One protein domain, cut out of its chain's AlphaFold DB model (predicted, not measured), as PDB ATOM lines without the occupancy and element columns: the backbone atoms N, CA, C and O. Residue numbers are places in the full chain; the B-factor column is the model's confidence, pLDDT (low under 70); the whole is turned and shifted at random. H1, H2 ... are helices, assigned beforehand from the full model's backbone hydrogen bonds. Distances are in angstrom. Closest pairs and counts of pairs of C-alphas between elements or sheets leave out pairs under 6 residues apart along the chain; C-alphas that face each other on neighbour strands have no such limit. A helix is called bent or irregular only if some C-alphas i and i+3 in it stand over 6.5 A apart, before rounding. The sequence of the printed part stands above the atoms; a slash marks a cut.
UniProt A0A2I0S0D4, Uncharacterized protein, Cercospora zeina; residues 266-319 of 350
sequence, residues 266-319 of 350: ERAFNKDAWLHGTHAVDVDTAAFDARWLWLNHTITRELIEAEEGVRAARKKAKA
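AT A GLANCE: This is residues 266 to 319 of the 350 residues of an uncharacterized protein of Cercospora zeina (UniProt A0A2I0S0D4). One long, lone helix, H2, makes the length of a rod, and at its first end sits a small head made of the short helix H1 and the loop of residues 276 to 284. H1 leads away from the long helix, and the loop folds back past it into the start of H2, most of which sticks out with nothing packed on it. The printed part has 54 residues with two named helices, H1 then H2, and no named strand; the class is all helix. It is extended, with a radius of gyration of the C-alphas of 19.1 A, and spans 61 by 18 by 12 A.

IN THESE COORDINATES: H2 holds residues 285 to 319 and measures 50.8 A from first to last C-alpha, from C-alpha 285 at (192.976, 206.937, 214.742) to C-alpha 319 at (170.317, 192.893, 171.474). H1 holds residues 266 to 275, 14.2 A long, and begins with C-alpha 266 at (178.982, 205.452, 216.326).

HOW THE PARTS SIT: H2 stands free at residues 285 to 289 and 292 to 319, with no C-alpha 8 or more residues away along the chain within 10 A. H1 and H2 are apart, no C-alpha of the one being within 8 A of the other. A short link of nine residues joins them. In H1 and H2 every backbone O i to N i+4 pair is within hydrogen-bond range. Neither helix is bent.

THE WHOLE: The two C-alphas farthest apart, those of His 276 and Ala 319, are 61.2 A apart, and the printed part has no cut. There is no long link. The mean pLDDT of the printed part is 75.5; residues under 70 are 266, 270 to 271, 273 to 274, 277 to 283 and 285.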
ATOM      1  N   GLU A 266     177.683 206.135 216.269       68.56
ATOM      2  CA  GLU A 266     178.982 205.452 216.326       68.56
ATOM      3  C   GLU A 266     180.003 206.247 217.153       68.56
ATOM      4  O   GLU A 266     180.696 205.667 217.986       68.56
ATOM      5  N   ARG A 267     180.038 207.582 217.022       72.50
ATOM      6  CA  ARG A 267     180.874 208.450 217.872       72.50
ATOM      7  C   ARG A 267     180.477 208.373 219.345       72.50
ATOM      8  O   ARG A 267     181.350 208.281 220.204       72.50
ATOM      9  N   ALA A 268     179.177 208.396 219.638       74.00
ATOM     10  CA  ALA A 268     178.668 208.274 221.000       74.00
ATOM     11  C   ALA A 268     178.992 206.897 221.598       74.00
ATOM     12  O   ALA A 268     179.460 206.829 222.729       74.00
ATOM     13  N   PHE A 269     178.823 205.823 220.820       70.94
ATOM     14  CA  PHE A 269     179.171 204.463 221.228       70.94
ATOM     15  C   PHE A 269     180.675 204.305 221.496       70.94
ATOM     16  O   PHE A 269     181.051 203.762 222.530       70.94
ATOM     17  N   ASN A 270     181.544 204.834 220.626       65.12
ATOM     18  CA  ASN A 270     182.995 204.785 220.830       65.12
ATOM     19  C   ASN A 270     183.440 205.609 222.048       65.12
ATOM     20  O   ASN A 270     184.323 205.182 222.787       65.12
ATOM     21  N   LYS A 271     182.812 206.766 222.293       68.69
ATOM     22  CA  LYS A 271     183.087 207.586 223.480       68.69
ATOM     23  C   LYS A 271     182.667 206.872 224.768       68.69
ATOM     24  O   LYS A 271     183.400 206.915 225.751       68.69
ATOM     25  N   ASP A 272     181.519 206.200 224.747       72.12
ATOM     26  CA  ASP A 272     181.013 205.417 225.875       72.12
ATOM     27  C   ASP A 272     181.897 204.189 226.151       72.12
ATOM     28  O   ASP A 272     182.313 203.972 227.287       72.12
ATOM     29  N   ALA A 273     182.299 203.456 225.106       64.94
ATOM     30  CA  ALA A 273     183.209 202.315 225.211       64.94
ATOM     31  C   ALA A 273     184.588 202.710 225.776       64.94
ATOM     32  O   ALA A 273     185.113 202.032 226.660       64.94
ATOM     33  N   TRP A 274     185.135 203.854 225.342       63.38
ATOM     34  CA  TRP A 274     186.404 204.387 225.854       63.38
ATOM     35  C   TRP A 274     186.322 204.764 227.341       63.38
ATOM     36  O   TRP A 274     187.230 204.456 228.107       63.38
ATOM     37  N   LEU A 275     185.210 205.373 227.770       70.44
ATOM     38  CA  LEU A 275     184.980 205.744 229.173       70.44
ATOM     39  C   LEU A 275     184.786 204.531 230.096       70.44
ATOM     40  O   LEU A 275     185.126 204.607 231.275       70.44
ATOM     41  N   HIS A 276     184.260 203.421 229.574       72.75
ATOM     42  CA  HIS A 276     183.926 202.226 230.358       72.75
ATOM     43  C   HIS A 276     184.958 201.095 230.210       72.75
ATOM     44  O   HIS A 276     184.751 200.002 230.740       72.75
ATOM     45  N   GLY A 277     186.071 201.339 229.508       56.22
ATOM     46  CA  GLY A 277     187.164 200.378 229.340       56.22
ATOM     47  C   GLY A 277     186.791 199.125 228.537       56.22
ATOM     48  O   GLY A 277     187.491 198.118 228.616       56.22
ATOM     49  N   THR A 278     185.695 199.159 227.777       62.06
ATOM     50  CA  THR A 278     185.330 198.097 226.834       62.06
ATOM     51  C   THR A 278     185.975 198.379 225.476       62.06
ATOM     52  O   THR A 278     186.197 199.531 225.112       62.06
ATOM     53  N   HIS A 279     186.339 197.331 224.724       55.84
ATOM     54  CA  HIS A 279     187.036 197.490 223.442       55.84
ATOM     55  C   HIS A 279     186.202 198.333 222.464       55.84
ATOM     56  O   HIS A 279     185.214 197.853 221.905       55.84
ATOM     57  N   ALA A 280     186.616 199.584 222.255       58.56
ATOM     58  CA  ALA A 280     186.111 200.418 221.175       58.56
ATOM     59  C   ALA A 280     186.371 199.723 219.827       58.56
ATOM     60  O   ALA A 280     187.350 198.990 219.671       58.56
ATOM     61  N   VAL A 281     185.489 199.945 218.849       61.78
ATOM     62  CA  VAL A 281     185.604 199.308 217.522       61.78
ATOM     63  C   VAL A 281     186.871 199.782 216.786       61.78
ATOM     64  O   VAL A 281     187.368 199.087 215.903       61.78
ATOM     65  N   ASP A 282     187.411 200.940 217.177       60.84
ATOM     66  CA  ASP A 282     188.711 201.463 216.754       60.84
ATOM     67  C   ASP A 282     189.595 201.669 217.978       60.84
ATOM     68  O   ASP A 282     189.206 202.354 218.924       60.84
ATOM     69  N   VAL A 283     190.780 201.064 217.957       64.88
ATOM     70  CA  VAL A 283     191.756 201.160 219.053       64.88
ATOM     71  C   VAL A 283     192.532 202.481 218.977       64.88
ATOM     72  O   VAL A 283     192.908 203.036 220.007       64.88
ATOM     73  N   ASP A 284     192.728 203.009 217.768       73.44
ATOM     74  CA  ASP A 284     193.428 204.256 217.476       73.44
ATOM     75  C   ASP A 284     192.888 204.928 216.194       73.44
ATOM     76  O   ASP A 284     192.055 204.385 215.461       73.44
ATOM     77  N   THR A 285     193.358 206.149 215.926       68.75
ATOM     78  CA  THR A 285     192.976 206.937 214.742       68.75
ATOM     79  C   THR A 285     193.382 206.242 213.439       68.75
ATOM     80  O   THR A 285     192.643 206.286 212.460       68.75
ATOM     81  N   ALA A 286     194.506 205.521 213.446       71.94
ATOM     82  CA  ALA A 286     194.987 204.772 212.290       71.94
ATOM     83  C   ALA A 286     194.068 203.588 211.931       71.94
ATOM     84  O   ALA A 286     193.819 203.343 210.750       71.94
ATOM     85  N   ALA A 287     193.516 202.876 212.920       71.88
ATOM     86  CA  ALA A 287     192.537 201.811 212.700       71.88
ATOM     87  C   ALA A 287     191.217 202.353 212.138       71.88
ATOM     88  O   ALA A 287     190.633 201.736 211.240       71.88
ATOM     89  N   PHE A 288     190.785 203.527 212.609       75.69
ATOM     90  CA  PHE A 288     189.624 204.219 212.054       75.69
ATOM     91  C   PHE A 288     189.841 204.566 210.574       75.69
ATOM     92  O   PHE A 288     189.016 204.197 209.730       75.69
ATOM     93  N   ASP A 289     190.970 205.199 210.243       72.31
ATOM     94  CA  ASP A 289     191.303 205.593 208.871       72.31
ATOM     95  C   ASP A 289     191.430 204.373 207.948       72.31
ATOM     96  O   ASP A 289     190.885 204.363 206.840       72.31
ATOM     97  N   ALA A 290     192.068 203.298 208.419       76.12
ATOM     98  CA  ALA A 290     192.205 202.051 207.671       76.12
ATOM     99  C   ALA A 290     190.845 201.397 207.377       76.12
ATOM    100  O   ALA A 290     190.589 200.970 206.246       76.12
ATOM    101  N   ARG A 291     189.937 201.349 208.362       79.06
ATOM    102  CA  ARG A 291     188.589 200.800 208.158       79.06
ATOM    103  C   ARG A 291     187.764 201.678 207.227       79.06
ATOM    104  O   ARG A 291     187.030 201.154 206.389       79.06
ATOM    105  N   TRP A 292     187.885 202.997 207.351       79.94
ATOM    106  CA  TRP A 292     187.188 203.944 206.488       79.94
ATOM    107  C   TRP A 292     187.642 203.822 205.029       79.94
ATOM    108  O   TRP A 292     186.807 203.738 204.127       79.94
ATOM    109  N   LEU A 293     188.953 203.724 204.792       76.00
ATOM    110  CA  LEU A 293     189.521 203.470 203.465       76.00
ATOM    111  C   LEU A 293     189.048 202.133 202.889       76.00
ATOM    112  O   LEU A 293     188.604 202.087 201.741       76.00
ATOM    113  N   TRP A 294     189.076 201.060 203.685       81.62
ATOM    114  CA  TRP A 294     188.602 199.744 203.255       81.62
ATOM    115  C   TRP A 294     187.109 199.754 202.892       81.62
ATOM    116  O   TRP A 294     186.713 199.202 201.862       81.62
ATOM    117  N   LEU A 295     186.281 200.433 203.692       77.44
ATOM    118  CA  LEU A 295     184.846 200.551 203.448       77.44
ATOM    119  C   LEU A 295     184.559 201.357 202.177       77.44
ATOM    120  O   LEU A 295     183.779 200.911 201.339       77.44
ATOM    121  N   ASN A 296     185.223 202.500 201.993       76.31
ATOM    122  CA  ASN A 296     185.065 203.310 200.783       76.31
ATOM    123  C   ASN A 296     185.515 202.552 199.536       76.31
ATOM    124  O   ASN A 296     184.825 202.584 198.515       76.31
ATOM    125  N   HIS A 297     186.632 201.826 199.615       80.81
ATOM    126  CA  HIS A 297     187.101 200.987 198.518       80.81
ATOM    127  C   HIS A 297     186.085 199.885 198.183       80.81
ATOM    128  O   HIS A 297     185.795 199.640 197.012       80.81
ATOM    129  N   THR A 298     185.501 199.250 199.201       82.62
ATOM    130  CA  THR A 298     184.480 198.206 199.029       82.62
ATOM    131  C   THR A 298     183.211 198.761 198.386       82.62
ATOM    132  O   THR A 298     182.771 198.230 197.372       82.62
ATOM    133  N   ILE A 299     182.685 199.884 198.886       79.38
ATOM    134  CA  ILE A 299     181.500 200.546 198.316       79.38
ATOM    135  C   ILE A 299     181.755 200.976 196.869       79.38
ATOM    136  O   ILE A 299     180.901 200.791 196.004       79.38
ATOM    137  N   THR A 300     182.933 201.536 196.588       80.75
ATOM    138  CA  THR A 300     183.297 201.974 195.232       80.75
ATOM    139  C   THR A 300     183.355 200.785 194.281       80.75
ATOM    140  O   THR A 300     182.854 200.861 193.163       80.75
ATOM    141  N   ARG A 301     183.910 199.658 194.733       84.81
ATOM    142  CA  ARG A 301     183.939 198.423 193.954       84.81
ATOM    143  C   ARG A 301     182.537 197.864 193.711       84.81
ATOM    144  O   ARG A 301     182.217 197.552 192.570       84.81
ATOM    145  N   GLU A 302     181.692 197.792 194.737       83.19
ATOM    146  CA  GLU A 302     180.296 197.354 194.602       83.19
ATOM    147  C   GLU A 302     179.509 198.247 193.631       83.19
ATOM    148  O   GLU A 302     178.716 197.754 192.830       83.19
ATOM    149  N   LEU A 303     179.759 199.562 193.651       81.94
ATOM    150  CA  LEU A 303     179.156 200.508 192.717       81.94
ATOM    151  C   LEU A 303     179.608 200.241 191.275       81.94
ATOM    152  O   LEU A 303     178.769 200.189 190.379       81.94
ATOM    153  N   ILE A 304     180.910 200.037 191.053       82.69
ATOM    154  CA  ILE A 304     181.460 199.700 189.731       82.69
ATOM    155  C   ILE A 304     180.842 198.393 189.218       82.69
ATOM    156  O   ILE A 304     180.359 198.352 188.086       82.69
ATOM    157  N   GLU A 305     180.784 197.351 190.049       86.62
ATOM    158  CA  GLU A 305     180.184 196.058 189.692       86.62
ATOM    159  C   GLU A 305     178.682 196.200 189.367       86.62
ATOM    160  O   GLU A 305     178.189 195.621 188.392       86.62
ATOM    161  N   ALA A 306     177.948 197.035 190.111       84.19
ATOM    162  CA  ALA A 306     176.548 197.339 189.829       84.19
ATOM    163  C   ALA A 306     176.369 198.103 188.503       84.19
ATOM    164  O   ALA A 306     175.492 197.763 187.702       84.19
ATOM    165  N   GLU A 307     177.207 199.106 188.229       84.00
ATOM    166  CA  GLU A 307     177.190 199.845 186.963       84.00
ATOM    167  C   GLU A 307     177.532 198.953 185.769       84.00
ATOM    168  O   GLU A 307     176.900 199.050 184.710       84.00
ATOM    169  N   GLU A 308     178.503 198.056 185.925       87.06
ATOM    170  CA  GLU A 308     178.847 197.051 184.925       87.06
ATOM    171  C   GLU A 308     177.696 196.075 184.685       87.06
ATOM    172  O   GLU A 308     177.361 195.807 183.526       87.06
ATOM    173  N   GLY A 309     177.023 195.627 185.747       86.69
ATOM    174  CA  GLY A 309     175.808 194.818 185.667       86.69
ATOM    175  C   GLY A 309     174.697 195.518 184.881       86.69
ATOM    176  O   GLY A 309     174.122 194.936 183.956       86.69
ATOM    177  N   VAL A 310     174.449 196.802 185.158       83.12
ATOM    178  CA  VAL A 310     173.481 197.626 184.412       83.12
ATOM    179  C   VAL A 310     173.907 197.796 182.953       83.12
ATOM    180  O   VAL A 310     173.080 197.685 182.044       83.12
ATOM    181  N   ARG A 311     175.197 198.026 182.687       81.50
ATOM    182  CA  ARG A 311     175.739 198.162 181.328       81.50
ATOM    183  C   ARG A 311     175.590 196.859 180.538       81.50
ATOM    184  O   ARG A 311     175.200 196.899 179.369       81.50
ATOM    185  N   ALA A 312     175.848 195.712 181.162       85.62
ATOM    186  CA  ALA A 312     175.670 194.392 180.566       85.62
ATOM    187  C   ALA A 312     174.187 194.077 180.308       85.62
ATOM    188  O   ALA A 312     173.839 193.618 179.216       85.62
ATOM    189  N   ALA A 313     173.304 194.389 181.259       83.44
ATOM    190  CA  ALA A 313     171.858 194.239 181.104       83.44
ATOM    191  C   ALA A 313     171.316 195.110 179.960       83.44
ATOM    192  O   ALA A 313     170.562 194.621 179.121       83.44
ATOM    193  N   ARG A 314     171.773 196.365 179.844       81.94
ATOM    194  CA  ARG A 314     171.420 197.260 178.728       81.94
ATOM    195  C   ARG A 314     171.895 196.730 177.378       81.94
ATOM    196  O   ARG A 314     171.141 196.788 176.410       81.94
ATOM    197  N   LYS A 315     173.114 196.185 177.297       82.69
ATOM    198  CA  LYS A 315     173.618 195.546 176.066       82.69
ATOM    199  C   LYS A 315     172.747 194.352 175.654       82.69
ATOM    200  O   LYS A 315     172.399 194.250 174.481       82.69
ATOM    201  N   LYS A 316     172.355 193.493 176.604       84.88
ATOM    202  CA  LYS A 316     171.455 192.353 176.349       84.88
ATOM    203  C   LYS A 316     170.051 192.799 175.928       84.88
ATOM    204  O   LYS A 316     169.521 192.266 174.962       84.88
ATOM    205  N   ALA A 317     169.478 193.800 176.596       81.00
ATOM    206  CA  ALA A 317     168.166 194.347 176.246       81.00
ATOM    207  C   ALA A 317     168.151 194.956 174.833       81.00
ATOM    208  O   ALA A 317     167.253 194.663 174.047       81.00
ATOM    209  N   LYS A 318     169.208 195.700 174.470       81.06
ATOM    210  CA  LYS A 318     169.384 196.243 173.117       81.06
ATOM    211  C   LYS A 318     169.516 195.143 172.059       81.06
ATOM    212  O   LYS A 318     168.945 195.272 170.982       81.06
ATOM    213  N   ALA A 319     170.228 194.055 172.362       82.25
ATOM    214  CA  ALA A 319     170.317 192.893 171.474       82.25
ATOM    215  C   ALA A 319     168.966 192.169 171.302       82.25
ATOM    216  O   ALA A 319     168.715 191.594 170.248       82.25
TER     217      ALA A 319